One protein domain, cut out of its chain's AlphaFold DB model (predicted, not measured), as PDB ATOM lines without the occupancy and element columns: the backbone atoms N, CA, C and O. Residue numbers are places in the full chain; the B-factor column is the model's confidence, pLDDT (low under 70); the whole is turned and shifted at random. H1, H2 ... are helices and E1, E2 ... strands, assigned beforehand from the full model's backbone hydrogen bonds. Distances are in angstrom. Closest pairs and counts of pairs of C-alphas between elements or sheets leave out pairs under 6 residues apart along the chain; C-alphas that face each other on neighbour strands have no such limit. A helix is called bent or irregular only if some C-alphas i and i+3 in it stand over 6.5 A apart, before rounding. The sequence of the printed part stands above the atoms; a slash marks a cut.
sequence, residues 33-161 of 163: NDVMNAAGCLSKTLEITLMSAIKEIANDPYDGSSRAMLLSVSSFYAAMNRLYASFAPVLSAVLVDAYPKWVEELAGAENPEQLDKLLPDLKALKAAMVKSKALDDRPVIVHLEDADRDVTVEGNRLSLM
ATOM      1  N   ASN A  33     -10.881  43.563 -23.009       75.25
ATOM      2  CA  ASN A  33     -10.671  44.917 -23.520       75.25
ATOM      3  C   ASN A  33      -9.639  45.669 -22.682       75.25
ATOM      4  O   ASN A  33      -8.825  46.399 -23.246       75.25
ATOM      5  N   ASP A  34      -9.648  45.470 -21.365       76.31
ATOM      6  CA  ASP A  34      -8.684  46.102 -20.470       76.31
ATOM      7  C   ASP A  34      -7.269  45.550 -20.696       76.31
ATOM      8  O   ASP A  34      -6.323  46.313 -20.910       76.31
ATOM      9  N   VAL A  35      -7.137  44.225 -20.831       75.69
ATOM     10  CA  VAL A  35      -5.869  43.571 -21.197       75.69
ATOM     11  C   VAL A  35      -5.335  44.079 -22.543       75.69
ATOM     12  O   VAL A  35      -4.151  44.406 -22.660       75.69
ATOM     13  N   MET A  36      -6.189  44.195 -23.564       72.56
ATOM     14  CA  MET A  36      -5.778  44.694 -24.883       72.56
ATOM     15  C   MET A  36      -5.394  46.180 -24.850       72.56
ATOM     16  O   MET A  36      -4.436  46.582 -25.516       72.56
ATOM     17  N   ASN A  37      -6.090  46.998 -24.056       76.44
ATOM     18  CA  ASN A  37      -5.725  48.397 -23.838       76.44
ATOM     19  C   ASN A  37      -4.358  48.512 -23.151       76.44
ATOM     20  O   ASN A  37      -3.499  49.268 -23.613       76.44
ATOM     21  N   ALA A  38      -4.123  47.723 -22.099       77.38
ATOM     22  CA  ALA A  38      -2.842  47.667 -21.403       77.38
ATOM     23  C   ALA A  38      -1.704  47.219 -22.336       77.38
ATOM     24  O   ALA A  38      -0.643  47.847 -22.359       77.38
ATOM     25  N   ALA A  39      -1.940  46.202 -23.173       76.12
ATOM     26  CA  ALA A  39      -0.990  45.754 -24.190       76.12
ATOM     27  C   ALA A  39      -0.666  46.865 -25.206       76.12
ATOM     28  O   ALA A  39       0.501  47.074 -25.544       76.12
ATOM     29  N   GLY A  40      -1.671  47.625 -25.653       72.06
ATOM     30  CA  GLY A  40      -1.480  48.778 -26.538       72.06
ATOM     31  C   GLY A  40      -0.640  49.894 -25.906       72.06
ATOM     32  O   GLY A  40       0.233  50.462 -26.568       72.06
ATOM     33  N   CYS A  41      -0.855  50.188 -24.622       76.56
ATOM     34  CA  CYS A  41      -0.038  51.142 -23.866       76.56
ATOM     35  C   CYS A  41       1.409  50.658 -23.713       76.56
ATOM     36  O   CYS A  41       2.342  51.414 -23.993       76.56
ATOM     37  N   LEU A  42       1.602  49.390 -23.342       77.75
ATOM     38  CA  LEU A  42       2.927  48.789 -23.207       77.75
ATOM     39  C   LEU A  42       3.684  48.781 -24.541       77.75
ATOM     40  O   LEU A  42       4.868  49.105 -24.573       77.75
ATOM     41  N   SER A  43       2.994  48.470 -25.641       76.81
ATOM     42  CA  SER A  43       3.562  48.468 -26.993       76.81
ATOM     43  C   SER A  43       4.160  49.827 -27.367       76.81
ATOM     44  O   SER A  43       5.301  49.887 -27.819       76.81
ATOM     45  N   LYS A  44       3.465  50.934 -27.071       77.00
ATOM     46  CA  LYS A  44       3.991  52.295 -27.301       77.00
ATOM     47  C   LYS A  44       5.238  52.589 -26.467       77.00
ATOM     48  O   LYS A  44       6.195  53.182 -26.958       77.00
ATOM     49  N   THR A  45       5.251  52.167 -25.204       75.75
ATOM     50  CA  THR A  45       6.419  52.345 -24.328       75.75
ATOM     51  C   THR A  45       7.616  51.522 -24.813       75.75
ATOM     52  O   THR A  45       8.754  52.007 -24.796       75.75
ATOM     53  N   LEU A  46       7.373  50.299 -25.294       81.69
ATOM     54  CA  LEU A  46       8.396  49.464 -25.915       81.69
ATOM     55  C   LEU A  46       8.907  50.092 -27.213       81.69
ATOM     56  O   LEU A  46      10.114  50.226 -27.352       81.69
ATOM     57  N   GLU A  47       8.037  50.552 -28.114       82.50
ATOM     58  CA  GLU A  47       8.419  51.231 -29.363       82.50
ATOM     59  C   GLU A  47       9.425  52.363 -29.105       82.50
ATOM     60  O   GLU A  47      10.527  52.369 -29.651       82.50
ATOM     61  N   ILE A  48       9.085  53.269 -28.186       79.44
ATOM     62  CA  ILE A  48       9.922  54.393 -27.749       79.44
ATOM     63  C   ILE A  48      11.284  53.906 -27.215       79.44
ATOM     64  O   ILE A  48      12.344  54.434 -27.571       79.44
ATOM     65  N   THR A  49      11.277  52.873 -26.373       83.62
ATOM     66  CA  THR A  49      12.500  52.307 -25.785       83.62
ATOM     67  C   THR A  49      13.396  51.673 -26.853       83.62
ATOM     68  O   THR A  49      14.601  51.916 -26.883       83.62
ATOM     69  N   LEU A  50      12.807  50.910 -27.772       86.56
ATOM     70  CA  LEU A  50      13.520  50.182 -28.819       86.56
ATOM     71  C   LEU A  50      14.085  51.139 -29.876       86.56
ATOM     72  O   LEU A  50      15.227  50.972 -30.296       86.56
ATOM     73  N   MET A  51      13.346  52.189 -30.246       85.31
ATOM     74  CA  MET A  51      13.860  53.259 -31.111       85.31
ATOM     75  C   MET A  51      15.094  53.940 -30.511       85.31
ATOM     76  O   MET A  51      16.050  54.224 -31.233       85.31
ATOM     77  N   SER A  52      15.081  54.185 -29.198       86.19
ATOM     78  CA  SER A  52      16.222  54.786 -28.495       86.19
ATOM     79  C   SER A  52      17.438  53.858 -28.538       86.19
ATOM     80  O   SER A  52      18.513  54.289 -28.944       86.19
ATOM     81  N   ALA A  53      17.243  52.567 -28.249       86.00
ATOM     82  CA  ALA A  53      18.302  51.562 -28.324       86.00
ATOM     83  C   ALA A  53      18.890  51.423 -29.741       86.00
ATOM     84  O   ALA A  53      20.106  51.353 -29.904       86.00
ATOM     85  N   ILE A  54      18.053  51.438 -30.787       87.25
ATOM     86  CA  ILE A  54      18.517  51.424 -32.185       87.25
ATOM     87  C   ILE A  54      19.394  52.647 -32.476       87.25
ATOM     88  O   ILE A  54      20.431  52.512 -33.124       87.25
ATOM     89  N   LYS A  55      18.991  53.836 -32.009       84.69
ATOM     90  CA  LYS A  55      19.748  55.077 -32.214       84.69
ATOM     91  C   LYS A  55      21.095  55.041 -31.491       84.69
ATOM     92  O   LYS A  55      22.088  55.461 -32.075       84.69
ATOM     93  N   GLU A  56      21.140  54.539 -30.260       87.56
ATOM     94  CA  GLU A  56      22.388  54.348 -29.505       87.56
ATOM     95  C   GLU A  56      23.319  53.365 -30.228       87.56
ATOM     96  O   GLU A  56      24.457  53.708 -30.533       87.56
ATOM     97  N   ILE A  57      22.813  52.199 -30.645       86.25
ATOM     98  CA  ILE A  57      23.592  51.212 -31.415       86.25
ATOM     99  C   ILE A  57      24.078  51.790 -32.749       86.25
ATOM    100  O   ILE A  57      25.171  51.458 -33.187       86.25
ATOM    101  N   ALA A  58      23.309  52.653 -33.412       85.62
ATOM    102  CA  ALA A  58      23.734  53.266 -34.668       85.62
ATOM    103  C   ALA A  58      24.806  54.358 -34.486       85.62
ATOM    104  O   ALA A  58      25.530  54.641 -35.441       85.62
ATOM    105  N   ASN A  59      24.905  54.978 -33.306       80.94
ATOM    106  CA  ASN A  59      25.805  56.109 -33.042       80.94
ATOM    107  C   ASN A  59      27.057  55.737 -32.238       80.94
ATOM    108  O   ASN A  59      28.087  56.370 -32.431       80.94
ATOM    109  N   ASP A  60      26.980  54.758 -31.333       82.25
ATOM    110  CA  ASP A  60      28.070  54.466 -30.392       82.25
ATOM    111  C   ASP A  60      29.169  53.591 -31.027       82.25
ATOM    112  O   ASP A  60      30.331  54.003 -31.060       82.25
ATOM    113  N   PRO A  61      28.860  52.394 -31.568       78.88
ATOM    114  CA  PRO A  61      29.833  51.582 -32.300       78.88
ATOM    115  C   PRO A  61      30.022  52.004 -33.770       78.88
ATOM    116  O   PRO A  61      30.945  51.505 -34.416       78.88
ATOM    117  N   TYR A  62      29.171  52.882 -34.317       81.56
ATOM    118  CA  TYR A  62      29.213  53.323 -35.721       81.56
ATOM    119  C   TYR A  62      29.184  54.859 -35.846       81.56
ATOM    120  O   TYR A  62      29.339  55.572 -34.869       81.56
ATOM    121  N   ASP A  63      29.039  55.395 -37.061       83.25
ATOM    122  CA  ASP A  63      29.138  56.834 -37.356       83.25
ATOM    123  C   ASP A  63      27.788  57.577 -37.380       83.25
ATOM    124  O   ASP A  63      27.721  58.720 -37.835       83.25
ATOM    125  N   GLY A  64      26.695  56.927 -36.965       81.62
ATOM    126  CA  GLY A  64      25.351  57.508 -37.021       81.62
ATOM    127  C   GLY A  64      24.811  57.736 -38.436       81.62
ATOM    128  O   GLY A  64      23.755  58.348 -38.607       81.62
ATOM    129  N   SER A  65      25.508  57.259 -39.475       88.31
ATOM    130  CA  SER A  65      25.076  57.430 -40.861       88.31
ATOM    131  C   SER A  65      23.762  56.704 -41.150       88.31
ATOM    132  O   SER A  65      23.357  55.760 -40.467       88.31
ATOM    133  N   SER A  66      23.115  57.066 -42.260       86.31
ATOM    134  CA  SER A  66      21.938  56.343 -42.757       86.31
ATOM    135  C   SER A  66      22.201  54.846 -42.980       86.31
ATOM    136  O   SER A  66      21.289  54.033 -42.833       86.31
ATOM    137  N   ARG A  67      23.449  54.457 -43.278       87.62
ATOM    138  CA  ARG A  67      23.861  53.050 -43.400       87.62
ATOM    139  C   ARG A  67      23.956  52.361 -42.041       87.62
ATOM    140  O   ARG A  67      23.460  51.245 -41.918       87.62
ATOM    141  N   ALA A  68      24.543  53.017 -41.038       84.00
ATOM    142  CA  ALA A  68      24.592  52.507 -39.668       84.00
ATOM    143  C   ALA A  68      23.182  52.346 -39.077       84.00
ATOM    144  O   ALA A  68      22.870  51.320 -38.470       84.00
ATOM    145  N   MET A  69      22.295  53.311 -39.343       87.56
ATOM    146  CA  MET A  69      20.887  53.244 -38.955       87.56
ATOM    147  C   MET A  69      20.169  52.067 -39.626       87.56
ATOM    148  O   MET A  69      19.525  51.273 -38.945       87.56
ATOM    149  N   LEU A  70      20.321  51.902 -40.947       86.75
ATOM    150  CA  LEU A  70      19.726  50.775 -41.675       86.75
ATOM    151  C   LEU A  70      20.220  49.424 -41.133       86.75
ATOM    152  O   LEU A  70      19.411  48.520 -40.917       86.75
ATOM    153  N   LEU A  71      21.527  49.286 -40.888       87.62
ATOM    154  CA  LEU A  71      22.109  48.072 -40.316       87.62
ATOM    155  C   LEU A  71      21.544  47.777 -38.919       87.62
ATOM    156  O   LEU A  71      21.194  46.631 -38.629       87.62
ATOM    157  N   SER A  72      21.411  48.805 -38.080       88.44
ATOM    158  CA  SER A  72      20.907  48.682 -36.709       88.44
ATOM    159  C   SER A  72      19.433  48.280 -36.685       88.44
ATOM    160  O   SER A  72      19.079  47.318 -36.009       88.44
ATOM    161  N   VAL A  73      18.584  48.921 -37.498       89.94
ATOM    162  CA  VAL A  73      17.167  48.541 -37.662       89.94
ATOM    163  C   VAL A  73      17.030  47.109 -38.190       89.94
ATOM    164  O   VAL A  73      16.232  46.336 -37.666       89.94
ATOM    165  N   SER A  74      17.827  46.724 -39.192       88.50
ATOM    166  CA  SER A  74      17.777  45.364 -39.754       88.50
ATOM    167  C   SER A  74      18.177  44.311 -38.719       88.50
ATOM    168  O   SER A  74      17.532  43.270 -38.598       88.50
ATOM    169  N   SER A  75      19.223  44.596 -37.940       89.81
ATOM    170  CA  SER A  75      19.699  43.710 -36.872       89.81
ATOM    171  C   SER A  75      18.677  43.603 -35.745       89.81
ATOM    172  O   SER A  75      18.423  42.512 -35.241       89.81
ATOM    173  N   PHE A  76      18.041  44.722 -35.394       90.06
ATOM    174  CA  PHE A  76      16.959  44.759 -34.425       90.06
ATOM    175  C   PHE A  76      15.764  43.908 -34.876       90.06
ATOM    176  O   PHE A  76      15.270  43.093 -34.103       90.06
ATOM    177  N   TYR A  77      15.347  44.020 -36.139       86.50
ATOM    178  CA  TYR A  77      14.277  43.187 -36.696       86.50
ATOM    179  C   TYR A  77      14.619  41.691 -36.630       86.50
ATOM    180  O   TYR A  77      13.804  40.880 -36.194       86.50
ATOM    181  N   ALA A  78      15.855  41.319 -36.977       86.94
ATOM    182  CA  ALA A  78      16.319  39.939 -36.847       86.94
ATOM    183  C   ALA A  78      16.313  39.455 -35.385       86.94
ATOM    184  O   ALA A  78      15.902  38.327 -35.114       86.94
ATOM    185  N   ALA A  79      16.729  40.300 -34.436       87.44
ATOM    186  CA  ALA A  79      16.688  39.983 -33.011       87.44
ATOM    187  C   ALA A  79      15.250  39.802 -32.504       87.44
ATOM    188  O   ALA A  79      14.976  38.833 -31.802       87.44
ATOM    189  N   MET A  80      14.321  40.672 -32.910       86.75
ATOM    190  CA  MET A  80      12.902  40.550 -32.565       86.75
ATOM    191  C   MET A  80      12.284  39.268 -33.115       86.75
ATOM    192  O   MET A  80      11.549  38.603 -32.392       86.75
ATOM    193  N   ASN A  81      12.625  38.869 -34.344       83.75
ATOM    194  CA  ASN A  81      12.159  37.598 -34.902       83.75
ATOM    195  C   ASN A  81      12.679  36.399 -34.098       83.75
ATOM    196  O   ASN A  81      11.915  35.485 -33.809       83.75
ATOM    197  N   ARG A  82      13.951  36.420 -33.671       83.56
ATOM    198  CA  ARG A  82      14.517  35.369 -32.803       83.56
ATOM    199  C   ARG A  82      13.855  35.336 -31.426       83.56
ATOM    200  O   ARG A  82      13.573  34.258 -30.910       83.56
ATOM    201  N   LEU A  83      13.596  36.503 -30.835       83.62
ATOM    202  CA  LEU A  83      12.862  36.608 -29.571       83.62
ATOM    203  C   LEU A  83      11.450  36.045 -29.723       83.62
ATOM    204  O   LEU A  83      11.034  35.227 -28.909       83.62
ATOM    205  N   TYR A  84      10.735  36.426 -30.781       84.44
ATOM    206  CA  TYR A  84       9.404  35.904 -31.062       84.44
ATOM    207  C   TYR A  84       9.425  34.380 -31.231       84.44
ATOM    208  O   TYR A  84       8.681  33.697 -30.535       84.44
ATOM    209  N   ALA A  85      10.341  33.838 -32.039       82.31
ATOM    210  CA  ALA A  85      10.514  32.393 -32.208       82.31
ATOM    211  C   ALA A  85      10.821  31.665 -30.886       82.31
ATOM    212  O   ALA A  85      10.367  30.549 -30.678       82.31
ATOM    213  N   SER A  86      11.535  32.308 -29.955       81.00
ATOM    214  CA  SER A  86      11.868  31.717 -28.649       81.00
ATOM    215  C   SER A  86      10.694  31.745 -27.664       81.00
ATOM    216  O   SER A  86      10.427  30.768 -26.968       81.00
ATOM    217  N   PHE A  87      10.005  32.884 -27.556       83.75
ATOM    218  CA  PHE A  87       9.018  33.124 -26.500       83.75
ATOM    219  C   PHE A  87       7.588  32.794 -26.919       83.75
ATOM    220  O   PHE A  87       6.819  32.303 -26.092       83.75
ATOM    221  N   ALA A  88       7.211  33.044 -28.174       86.12
ATOM    222  CA  ALA A  88       5.849  32.819 -28.643       86.12
ATOM    223  C   ALA A  88       5.390  31.358 -28.490       86.12
ATOM    224  O   ALA A  88       4.321  31.162 -27.910       86.12
ATOM    225  N   PRO A  89       6.150  30.322 -28.907       85.12
ATOM    226  CA  PRO A  89       5.698  28.940 -28.745       85.12
ATOM    227  C   PRO A  89       5.676  28.512 -27.269       85.12
ATOM    228  O   PRO A  89       4.768  27.790 -26.862       85.12
ATOM    229  N   VAL A  90       6.598  29.020 -26.441       84.50
ATOM    230  CA  VAL A  90       6.645  28.781 -24.986       84.50
ATOM    231  C   VAL A  90       5.410  29.347 -24.288       84.50
ATOM    232  O   VAL A  90       4.694  28.621 -23.600       84.50
ATOM    233  N   LEU A  91       5.115  30.630 -24.496       82.88
ATOM    234  CA  LEU A  91       3.945  31.281 -23.904       82.88
ATOM    235  C   LEU A  91       2.647  30.663 -24.429       82.88
ATOM    236  O   LEU A  91       1.737  30.389 -23.649       82.88
ATOM    237  N   SER A  92       2.592  30.368 -25.729       85.62
ATOM    238  CA  SER A  92       1.445  29.703 -26.345       85.62
ATOM    239  C   SER A  92       1.205  28.322 -25.741       85.62
ATOM    240  O   SER A  92       0.062  27.980 -25.460       85.62
ATOM    241  N   ALA A  93       2.253  27.537 -25.470       84.38
ATOM    242  CA  ALA A  93       2.119  26.214 -24.864       84.38
ATOM    243  C   ALA A  93       1.512  26.266 -23.452       84.38
ATOM    244  O   ALA A  93       0.726  25.392 -23.096       84.38
ATOM    245  N   VAL A  94       1.829  27.302 -22.667       83.31
ATOM    246  CA  VAL A  94       1.282  27.491 -21.310       83.31
ATOM    247  C   VAL A  94      -0.145  28.032 -21.343       83.31
ATOM    248  O   VAL A  94      -0.980  27.622 -20.539       83.31
ATOM    249  N   LEU A  95      -0.426  28.972 -22.246       82.75
ATOM    250  CA  LEU A  95      -1.672  29.737 -22.233       82.75
ATOM    251  C   LEU A  95      -2.796  29.100 -23.047       82.75
ATOM    252  O   LEU A  95      -3.956  29.389 -22.774       82.75
ATOM    253  N   VAL A  96      -2.494  28.246 -24.029       82.31
ATOM    254  CA  VAL A  96      -3.503  27.739 -24.976       82.31
ATOM    255  C   VAL A  96      -4.619  26.937 -24.308       82.31
ATOM    256  O   VAL A  96      -5.746  26.970 -24.787       82.31
ATOM    257  N   ASP A  97      -4.353  26.274 -23.181       78.50
ATOM    258  CA  ASP A  97      -5.388  25.534 -22.449       78.50
ATOM    259  C   ASP A  97      -6.343  26.473 -21.689       78.50
ATOM    260  O   ASP A  97      -7.532  26.181 -21.566       78.50
ATOM    261  N   ALA A  98      -5.838  27.607 -21.192       79.06
ATOM    262  CA  ALA A  98      -6.617  28.577 -20.420       79.06
ATOM    263  C   ALA A  98      -7.309  29.622 -21.314       79.06
ATOM    264  O   ALA A  98      -8.454  29.995 -21.066       79.06
ATOM    265  N   TYR A  99      -6.632  30.065 -22.376       82.38
ATOM    266  CA  TYR A  99      -7.061  31.156 -23.253       82.38
ATOM    267  C   TYR A  99      -6.798  30.837 -24.740       82.38
ATOM    268  O   TYR A  99      -6.095  31.591 -25.418       82.38
ATOM    269  N   PRO A 100      -7.370  29.751 -25.297       78.62
ATOM    270  CA  PRO A 100      -7.031  29.266 -26.642       78.62
ATOM    271  C   PRO A 100      -7.220  30.331 -27.729       78.62
ATOM    272  O   PRO A 100      -6.323  30.581 -28.527       78.62
ATOM    273  N   LYS A 101      -8.355  31.039 -27.693       80.19
ATOM    274  CA  LYS A 101      -8.665  32.096 -28.667       80.19
ATOM    275  C   LYS A 101      -7.740  33.307 -28.557       80.19
ATOM    276  O   LYS A 101      -7.484  33.963 -29.554       80.19
ATOM    277  N   TRP A 102      -7.255  33.628 -27.356       79.19
ATOM    278  CA  TRP A 102      -6.343  34.761 -27.183       79.19
ATOM    279  C   TRP A 102      -4.962  34.432 -27.735       79.19
ATOM    280  O   TRP A 102      -4.347  35.279 -28.369       79.19
ATOM    281  N   VAL A 103      -4.494  33.199 -27.531       82.56
ATOM    282  CA  VAL A 103      -3.225  32.729 -28.097       82.56
ATOM    283  C   VAL A 103      -3.268  32.752 -29.624       82.56
ATOM    284  O   VAL A 103      -2.329  33.239 -30.245       82.56
ATOM    285  N   GLU A 104      -4.369  32.287 -30.221       83.19
ATOM    286  CA  GLU A 104      -4.593  32.379 -31.667       83.19
ATOM    287  C   GLU A 104      -4.531  33.839 -32.147       83.19
ATOM    288  O   GLU A 104      -3.687  34.174 -32.977       83.19
ATOM    289  N   GLU A 105      -5.337  34.731 -31.561       80.69
ATOM    290  CA  GLU A 105      -5.392  36.144 -31.956       80.69
ATOM    291  C   GLU A 105      -4.043  36.872 -31.786       80.69
ATOM    292  O   GLU A 105      -3.625  37.603 -32.684       80.69
ATOM    293  N   LEU A 106      -3.335  36.664 -30.668       75.31
ATOM    294  CA  LEU A 106      -2.036  37.298 -30.396       75.31
ATOM    295  C   LEU A 106      -0.933  36.806 -31.338       75.31
ATOM    296  O   LEU A 106      -0.024  37.567 -31.673       75.31
ATOM    297  N   ALA A 107      -1.008  35.550 -31.776       78.19
ATOM    298  CA  ALA A 107      -0.106  35.012 -32.786       78.19
ATOM    299  C   ALA A 107      -0.487  35.438 -34.217       78.19
ATOM    300  O   ALA A 107       0.271  35.176 -35.147       78.19
ATOM    301  N   GLY A 108      -1.640  36.091 -34.410       82.31
ATOM    302  CA  GLY A 108      -2.176  36.417 -35.731       82.31
ATOM    303  C   GLY A 108      -2.779  35.212 -36.463       82.31
ATOM    304  O   GLY A 108      -2.879  35.233 -37.688       82.31
ATOM    305  N   ALA A 109      -3.161  34.165 -35.729       87.12
ATOM    306  CA  ALA A 109      -3.848  32.989 -36.243       87.12
ATOM    307  C   ALA A 109      -5.372  33.144 -36.122       87.12
ATOM    308  O   ALA A 109      -5.892  33.589 -35.104       87.12
ATOM    309  N   GLU A 110      -6.106  32.702 -37.138       86.88
ATOM    310  CA  GLU A 110      -7.576  32.677 -37.132       86.88
ATOM    311  C   GLU A 110      -8.144  31.363 -36.568       86.88
ATOM    312  O   GLU A 110      -9.349  31.250 -36.345       86.88
ATOM    313  N   ASN A 111      -7.302  30.334 -36.424       86.88
ATOM    314  CA  ASN A 111      -7.677  29.002 -35.947       86.88
ATOM    315  C   ASN A 111      -6.440  28.192 -35.491       86.88
ATOM    316  O   ASN A 111      -5.308  28.552 -35.841       86.88
ATOM    317  N   PRO A 112      -6.633  27.054 -34.785       86.06
ATOM    318  CA  PRO A 112      -5.532  26.211 -34.314       86.06
ATOM    319  C   PRO A 112      -4.592  25.703 -35.417       86.06
ATOM    320  O   PRO A 112      -3.390  25.593 -35.197       86.06
ATOM    321  N   GLU A 113      -5.108  25.404 -36.613       88.69
ATOM    322  CA  GLU A 113      -4.280  24.896 -37.717       88.69
ATOM    323  C   GLU A 113      -3.338  25.970 -38.270       88.69
ATOM    324  O   GLU A 113      -2.219  25.667 -38.685       88.69
ATOM    325  N   GLN A 114      -3.784  27.229 -38.300       90.94
ATOM    326  CA  GLN A 114      -2.927  28.364 -38.633       90.94
ATOM    327  C   GLN A 114      -1.912  28.630 -37.518       90.94
ATOM    328  O   GLN A 114      -0.753  28.894 -37.824       90.94
ATOM    329  N   LEU A 115      -2.312  28.500 -36.251       88.56
ATOM    330  CA  LEU A 115      -1.412  28.663 -35.108       88.56
ATOM    331  C   LEU A 115      -0.252  27.659 -35.159       88.56
ATOM    332  O   LEU A 115       0.901  28.059 -35.040       88.56
ATOM    333  N   ASP A 116      -0.540  26.382 -35.419       87.81
ATOM    334  CA  ASP A 116       0.487  25.338 -35.542       87.81
ATOM    335  C   ASP A 116       1.441  25.581 -36.729       87.81
ATOM    336  O   ASP A 116       2.590  25.147 -36.700       87.81
ATOM    337  N   LYS A 117       0.987  26.275 -37.783       88.19
ATOM    338  CA  LYS A 117       1.841  26.673 -38.918       88.19
ATOM    339  C   LYS A 117       2.700  27.895 -38.611       88.19
ATOM    340  O   LYS A 117       3.805  27.988 -39.134       88.19
ATOM    341  N   LEU A 118       2.178  28.839 -37.829       87.94
ATOM    342  CA  LEU A 118       2.896  30.048 -37.424       87.94
ATOM    343  C   LEU A 118       3.927  29.759 -36.330       87.94
ATOM    344  O   LEU A 118       4.955  30.423 -36.281       87.94
ATOM    345  N   LEU A 119       3.652  28.771 -35.475       89.25
ATOM    346  CA  LEU A 119       4.488  28.367 -34.348       89.25
ATOM    347  C   LEU A 119       4.761  26.851 -34.407       89.25
ATOM    348  O   LEU A 119       4.205  26.102 -33.599       89.25
ATOM    349  N   PRO A 120       5.601  26.363 -35.334       85.62
ATOM    350  CA  PRO A 120       5.821  24.923 -35.520       85.62
ATOM    351  C   PRO A 120       6.379  24.234 -34.262       85.62
ATOM    352  O   PRO A 120       5.990  23.105 -33.940       85.62
ATOM    353  N   ASP A 121       7.198  24.946 -33.484       90.56
ATOM    354  CA  ASP A 121       7.767  24.473 -32.217       90.56
ATOM    355  C   ASP A 121       6.722  24.267 -31.097       90.56
ATOM    356  O   ASP A 121       6.958  23.524 -30.135       90.56
ATOM    357  N   LEU A 122       5.523  24.853 -31.220       89.31
ATOM    358  CA  LEU A 122       4.440  24.709 -30.236       89.31
ATOM    359  C   LEU A 122       4.055  23.240 -30.028       89.31
ATOM    360  O   LEU A 122       3.775  22.803 -28.906       89.31
ATOM    361  N   LYS A 123       4.058  22.452 -31.106       88.38
ATOM    362  CA  LYS A 123       3.712  21.031 -31.049       88.38
ATOM    363  C   LYS A 123       4.731  20.230 -30.240       88.38
ATOM    364  O   LYS A 123       4.336  19.356 -29.463       88.38
ATOM    365  N   ALA A 124       6.020  20.526 -30.406       90.50
ATOM    366  CA  ALA A 124       7.094  19.863 -29.673       90.50
ATOM    367  C   ALA A 124       6.996  20.160 -28.169       90.50
ATOM    368  O   ALA A 124       7.058  19.239 -27.349       90.50
ATOM    369  N   LEU A 125       6.726  21.417 -27.809       91.31
ATOM    370  CA  LEU A 125       6.524  21.836 -26.421       91.31
ATOM    371  C   LEU A 125       5.302  21.173 -25.777       91.31
ATOM    372  O   LEU A 125       5.419  20.605 -24.691       91.31
ATOM    373  N   LYS A 126       4.147  21.151 -26.458       89.62
ATOM    374  CA  LYS A 126       2.940  20.458 -25.966       89.62
ATOM    375  C   LYS A 126       3.205  18.973 -25.703       89.62
ATOM    376  O   LYS A 126       2.824  18.443 -24.658       89.62
ATOM    377  N   ALA A 127       3.893  18.296 -26.626       91.19
ATOM    378  CA  ALA A 127       4.260  16.892 -26.459       91.19
ATOM    379  C   ALA A 127       5.198  16.680 -25.257       91.19
ATOM    380  O   ALA A 127       5.034  15.719 -24.500       91.19
ATOM    381  N   ALA A 128       6.150  17.588 -25.047       91.94
ATOM    382  CA  ALA A 128       7.059  17.535 -23.911       91.94
ATOM    383  C   ALA A 128       6.366  17.791 -22.569       91.94
ATOM    384  O   ALA A 128       6.683  17.099 -21.607       91.94
ATOM    385  N   MET A 129       5.381  18.690 -22.506       89.88
ATOM    386  CA  MET A 129       4.576  18.911 -21.296       89.88
ATOM    387  C   MET A 129       3.797  17.649 -20.912       89.88
ATOM    388  O   MET A 129       3.809  17.233 -19.753       89.88
ATOM    389  N   VAL A 130       3.173  16.979 -21.888       90.56
ATOM    390  CA  VAL A 130       2.487  15.693 -21.662       90.56
ATOM    391  C   VAL A 130       3.468  14.629 -21.170       90.56
ATOM    392  O   VAL A 130       3.181  13.916 -20.208       90.56
ATOM    393  N   LYS A 131       4.647  14.536 -21.796       91.88
ATOM    394  CA  LYS A 131       5.694  13.589 -21.399       91.88
ATOM    395  C   LYS A 131       6.225  13.870 -19.993       91.88
ATOM    396  O   LYS A 131       6.398  12.929 -19.229       91.88
ATOM    397  N   SER A 132       6.470  15.133 -19.653       92.44
ATOM    398  CA  SER A 132       6.956  15.539 -18.334       92.44
ATOM    399  C   SER A 132       5.956  15.151 -17.243       92.44
ATOM    400  O   SER A 132       6.330  14.470 -16.291       92.44
ATOM    401  N   LYS A 133       4.661  15.435 -17.446       89.94
ATOM    402  CA  LYS A 133       3.589  15.009 -16.529       89.94
ATOM    403  C   LYS A 133       3.513  13.492 -16.362       89.94
ATOM    404  O   LYS A 133       3.331  13.004 -15.254       89.94
ATOM    405  N   ALA A 134       3.683  12.734 -17.447       92.06
ATOM    406  CA  ALA A 134       3.707  11.269 -17.395       92.06
ATOM    407  C   ALA A 134       4.928  10.698 -16.643       92.06
ATOM    408  O   ALA A 134       4.955   9.508 -16.337       92.06
ATOM    409  N   LEU A 135       5.936  11.528 -16.367       91.25
ATOM    410  CA  LEU A 135       7.156  11.181 -15.646       91.25
ATOM    411  C   LEU A 135       7.203  11.802 -14.239       91.25
ATOM    412  O   LEU A 135       8.301  11.975 -13.709       91.25
ATOM    413  N   ASP A 136       6.051  12.133 -13.648       91.88
ATOM    414  CA  ASP A 136       5.936  12.828 -12.356       91.88
ATOM    415  C   ASP A 136       6.669  14.186 -12.358       91.88
ATOM    416  O   ASP A 136       7.509  14.463 -11.503       91.88
ATOM    417  N   ASP A 137       6.382  15.007 -13.374       89.12
ATOM    418  CA  ASP A 137       6.930  16.356 -13.593       89.12
ATOM    419  C   ASP A 137       8.462  16.421 -13.742       89.12
ATOM    420  O   ASP A 137       9.084  17.465 -13.542       89.12
ATOM    421  N   ARG A 138       9.103  15.317 -14.148       90.62
ATOM    422  CA  ARG A 138      10.540  15.324 -14.462       90.62
ATOM    423  C   ARG A 138      10.863  16.215 -15.667       90.62
ATOM    424  O   ARG A 138      10.082  16.239 -16.627       90.62
ATOM    425  N   PRO A 139      12.046  16.855 -15.677       91.69
ATOM    426  CA  PRO A 139      12.461  17.720 -16.769       91.69
ATOM    427  C   PRO A 139      12.585  16.963 -18.092       91.69
ATOM    428  O   PRO A 139      13.197  15.895 -18.177       91.69
ATOM    429  N   VAL A 140      12.024  17.556 -19.142       92.88
ATOM    430  CA  VAL A 140      12.182  17.156 -20.540       92.88
ATOM    431  C   VAL A 140      12.806  18.325 -21.290       92.88
ATOM    432  O   VAL A 140      12.247  19.416 -21.296       92.88
ATOM    433  N   ILE A 141      13.951  18.101 -21.927       93.19
ATOM    434  CA  ILE A 141      14.597  19.111 -22.771       93.19
ATOM    435  C   ILE A 141      14.028  18.998 -24.187       93.19
ATOM    436  O   ILE A 141      13.931  17.894 -24.734       93.19
ATOM    437  N   VAL A 142      13.641  20.136 -24.755       92.00
ATOM    438  CA  VAL A 142      13.148  20.282 -26.125       92.00
ATOM    439  C   VAL A 142      14.015  21.306 -26.831       92.00
ATOM    440  O   VAL A 142      14.143  22.425 -26.346       92.00
ATOM    441  N   HIS A 143      14.565  20.929 -27.975       92.31
ATOM    442  CA  HIS A 143      15.195  21.875 -28.881       92.31
ATOM    443  C   HIS A 143      14.115  22.529 -29.749       92.31
ATOM    444  O   HIS A 143      13.336  21.818 -30.387       92.31
ATOM    445  N   LEU A 144      14.037  23.858 -29.718       89.50
ATOM    446  CA  LEU A 144      13.173  24.669 -30.571       89.50
ATOM    447  C   LEU A 144      13.939  24.980 -31.858       89.50
ATOM    448  O   LEU A 144      14.899  25.753 -31.817       89.50
ATOM    449  N   GLU A 145      13.548  24.365 -32.973       88.12
ATOM    450  CA  GLU A 145      14.319  24.422 -34.222       88.12
ATOM    451  C   GLU A 145      14.348  25.842 -34.806       88.12
ATOM    452  O   GLU A 145      15.395  26.296 -35.269       88.12
ATOM    453  N   ASP A 146      13.236  26.581 -34.733       83.38
ATOM    454  CA  ASP A 146      13.151  27.936 -35.295       83.38
ATOM    455  C   ASP A 146      13.871  28.972 -34.420       83.38
ATOM    456  O   ASP A 146      14.355  30.000 -34.910       83.38
ATOM    457  N   ALA A 147      13.935  28.715 -33.113       81.50
ATOM    458  CA  ALA A 147      14.643  29.568 -32.168       81.50
ATOM    459  C   ALA A 147      16.132  29.214 -32.029       81.50
ATOM    460  O   ALA A 147      16.878  30.038 -31.492       81.50
ATOM    461  N   ASP A 148      16.541  28.025 -32.491       87.00
ATOM    462  CA  ASP A 148      17.850  27.399 -32.250       87.00
ATOM    463  C   ASP A 148      18.228  27.441 -30.759       87.00
ATOM    464  O   ASP A 148      19.273  27.957 -30.355       87.00
ATOM    465  N   ARG A 149      17.295  27.000 -29.904       85.94
ATOM    466  CA  ARG A 149      17.427  27.073 -28.442       85.94
ATOM    467  C   ARG A 149      16.788  25.896 -27.742       85.94
ATOM    468  O   ARG A 149      15.709  25.442 -28.112       85.94
ATOM    469  N   ASP A 150      17.397  25.504 -26.634       90.31
ATOM    470  CA  ASP A 150      16.842  24.486 -25.760       90.31
ATOM    471  C   ASP A 150      15.929  25.090 -24.683       90.31
ATOM    472  O   ASP A 150      16.242  26.086 -24.019       90.31
ATOM    473  N   VAL A 151      14.794  24.428 -24.476       89.19
ATOM    474  CA  VAL A 151      13.832  24.704 -23.411       89.19
ATOM    475  C   VAL A 151      13.718  23.487 -22.512       89.19
ATOM    476  O   VAL A 151      13.518  22.365 -22.973       89.19
ATOM    477  N   THR A 152      13.789  23.719 -21.205       91.50
ATOM    478  CA  THR A 152      13.476  22.698 -20.202       91.50
ATOM    479  C   THR A 152      12.000  22.778 -19.825       91.50
ATOM    480  O   THR A 152      11.498  23.852 -19.484       91.50
ATOM    481  N   VAL A 153      11.315  21.636 -19.876       89.44
ATOM    482  CA  VAL A 153       9.889  21.470 -19.575       89.44
ATOM    483  C   VAL A 153       9.708  20.613 -18.323       89.44
ATOM    484  O   VAL A 153      10.106  19.451 -18.317       89.44
ATOM    485  N   GLU A 154       9.071  21.162 -17.290       87.38
ATOM    486  CA  GLU A 154       8.763  20.496 -16.013       87.38
ATOM    487  C   GLU A 154       7.275  20.677 -15.672       87.38
ATOM    488  O   GLU A 154       6.842  21.722 -15.178       87.38
ATOM    489  N   GLY A 155       6.451  19.679 -15.986       82.75
ATOM    490  CA  GLY A 155       4.997  19.761 -15.890       82.75
ATOM    491  C   GLY A 155       4.437  20.860 -16.800       82.75
ATOM    492  O   GLY A 155       4.423  20.720 -18.022       82.75
ATOM    493  N   ASN A 156       3.970  21.958 -16.193       78.75
ATOM    494  CA  ASN A 156       3.521  23.175 -16.890       78.75
ATOM    495  C   ASN A 156       4.553  24.319 -16.861       78.75
ATOM    496  O   ASN A 156       4.262  25.423 -17.320       78.75
ATOM    497  N   ARG A 157       5.734  24.097 -16.277       79.94
ATOM    498  CA  ARG A 157       6.805  25.094 -16.203       79.94
ATOM    499  C   ARG A 157       7.729  24.941 -17.401       79.94
ATOM    500  O   ARG A 157       8.126  23.832 -17.747       79.94
ATOM    501  N   LEU A 158       8.083  26.070 -18.003       81.69
ATOM    502  CA  LEU A 158       9.009  26.155 -19.125       81.69
ATOM    503  C   LEU A 158      10.133  27.117 -18.747       81.69
ATOM    504  O   LEU A 158       9.865  28.204 -18.239       81.69
ATOM    505  N   SER A 159      11.381  26.717 -18.968       80.12
ATOM    506  CA  SER A 159      12.563  27.552 -18.731       80.12
ATOM    507  C   SER A 159      13.435  27.575 -19.980       80.12
ATOM    508  O   SER A 159      13.917  26.530 -20.416       80.12
ATOM    509  N   LEU A 160      13.623  28.766 -20.556       74.56
ATOM    510  CA  LEU A 160      14.585  28.998 -21.634       74.56
ATOM    511  C   LEU A 160      15.994  28.950 -21.046       74.56
ATOM    512  O   LEU A 160      16.277  29.655 -20.076       74.56
ATOM    513  N   MET A 161      16.876  28.139 -21.627       63.53
ATOM    514  CA  MET A 161      18.289  28.199 -21.271       63.53
ATOM    515  C   MET A 161      18.909  29.416 -21.967       63.53
ATOM    516  O   MET A 161      18.931  29.508 -23.196       63.53
TER     517      MET A 161
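Overview. This is residues 33 to 161 of the 163 residues of an uncharacterized protein of Bifidobacterium callitrichidarum (UniProt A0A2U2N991). A small three-stranded sheet has H5 and one end of the long helix H2 over one face, and its other face is bare; from this head H2 reaches away as a long arm, and H1 folds back from its far end to make an open V. Residues 37 to 49 of H1 stick out free, while the short H3 and H4 sit near the head end of H2. The printed part has 129 residues, with five named helices followed by three named strands, in the sheet order E1, E2, E3, antiparallel; the class is mostly helix. The whole is loose, with a radius of gyration of the C-alphas of 17.8 A, and elongated, spanning 56 by 34 by 22 A.

Arrangement. The strands E1, residues 140 to 144, E2, residues 149 to 154, and E3, residues 157 to 160, form a meander, each strand the antiparallel neighbour of the one before. N 142 and O 151 are 2.9 A apart across the hairpin E1 and E2, and N 157 and O 154 are 2.8 A apart across the hairpin E2 and E3, both within hydrogen-bond range. H5, residues 121 to 134, is on the sheet at a height of 8.0 A, over E1 and E2, and runs along the strands. H2, residues 66 to 95, is on the same face at a height of 12.9 A, over E2 and only just over E3, with 3 C-alphas there; this gives two layers, helices on one face of a sheet. H2 is the hub, touching three helices. Its residues 89 to 93 touch H5, closest at the C-alphas of Pro 89 and Leu 122, 4.7 A. H1, residues 33 to 59, forms a helical hairpin with H2, opposite ways at a shallow tilt of 34.7 degrees, only just short of steep; H1 touches H2 with residues 54 to 59 alone, closest at the C-alphas of Ala 58 and Ala 68, 5.1 A. H3, residues 100 to 107, and H2 only just touch, with 3 pairs of C-alphas within 8 A, closest at Ser 92 and Val 103, 5.8 A. H4, residues 112 to 118, touches H3, with the C-alphas of Glu 104 and Leu 115 closest at 6.0 A. H1 is apart from H5. Every O i to N i+4 pair is within hydrogen-bond range in H1, H3, H4 and H5, and 24 of 26 are in H2.

Along the chain. H1 begins at C-alpha 33 (-10.671, 44.917, -23.520) and is 39.3 A long. H2 is 41.1 A long, has a kink of 29 degrees near residue 89, and is only just irregular: C-alphas 86 and 89 are 6.8 A apart. H5 is 20.3 A long and E2 16.5 A. E3 ends at C-alpha 160 (14.585, 28.998, -21.634).

Size, cuts and confidence. The two C-alphas farthest apart, of Ser 65 and Asp 136, are 56.3 A apart. The printed part has no cut, and no link is long. The mean pLDDT of the printed part is 84.7, and residue 161 is under 70.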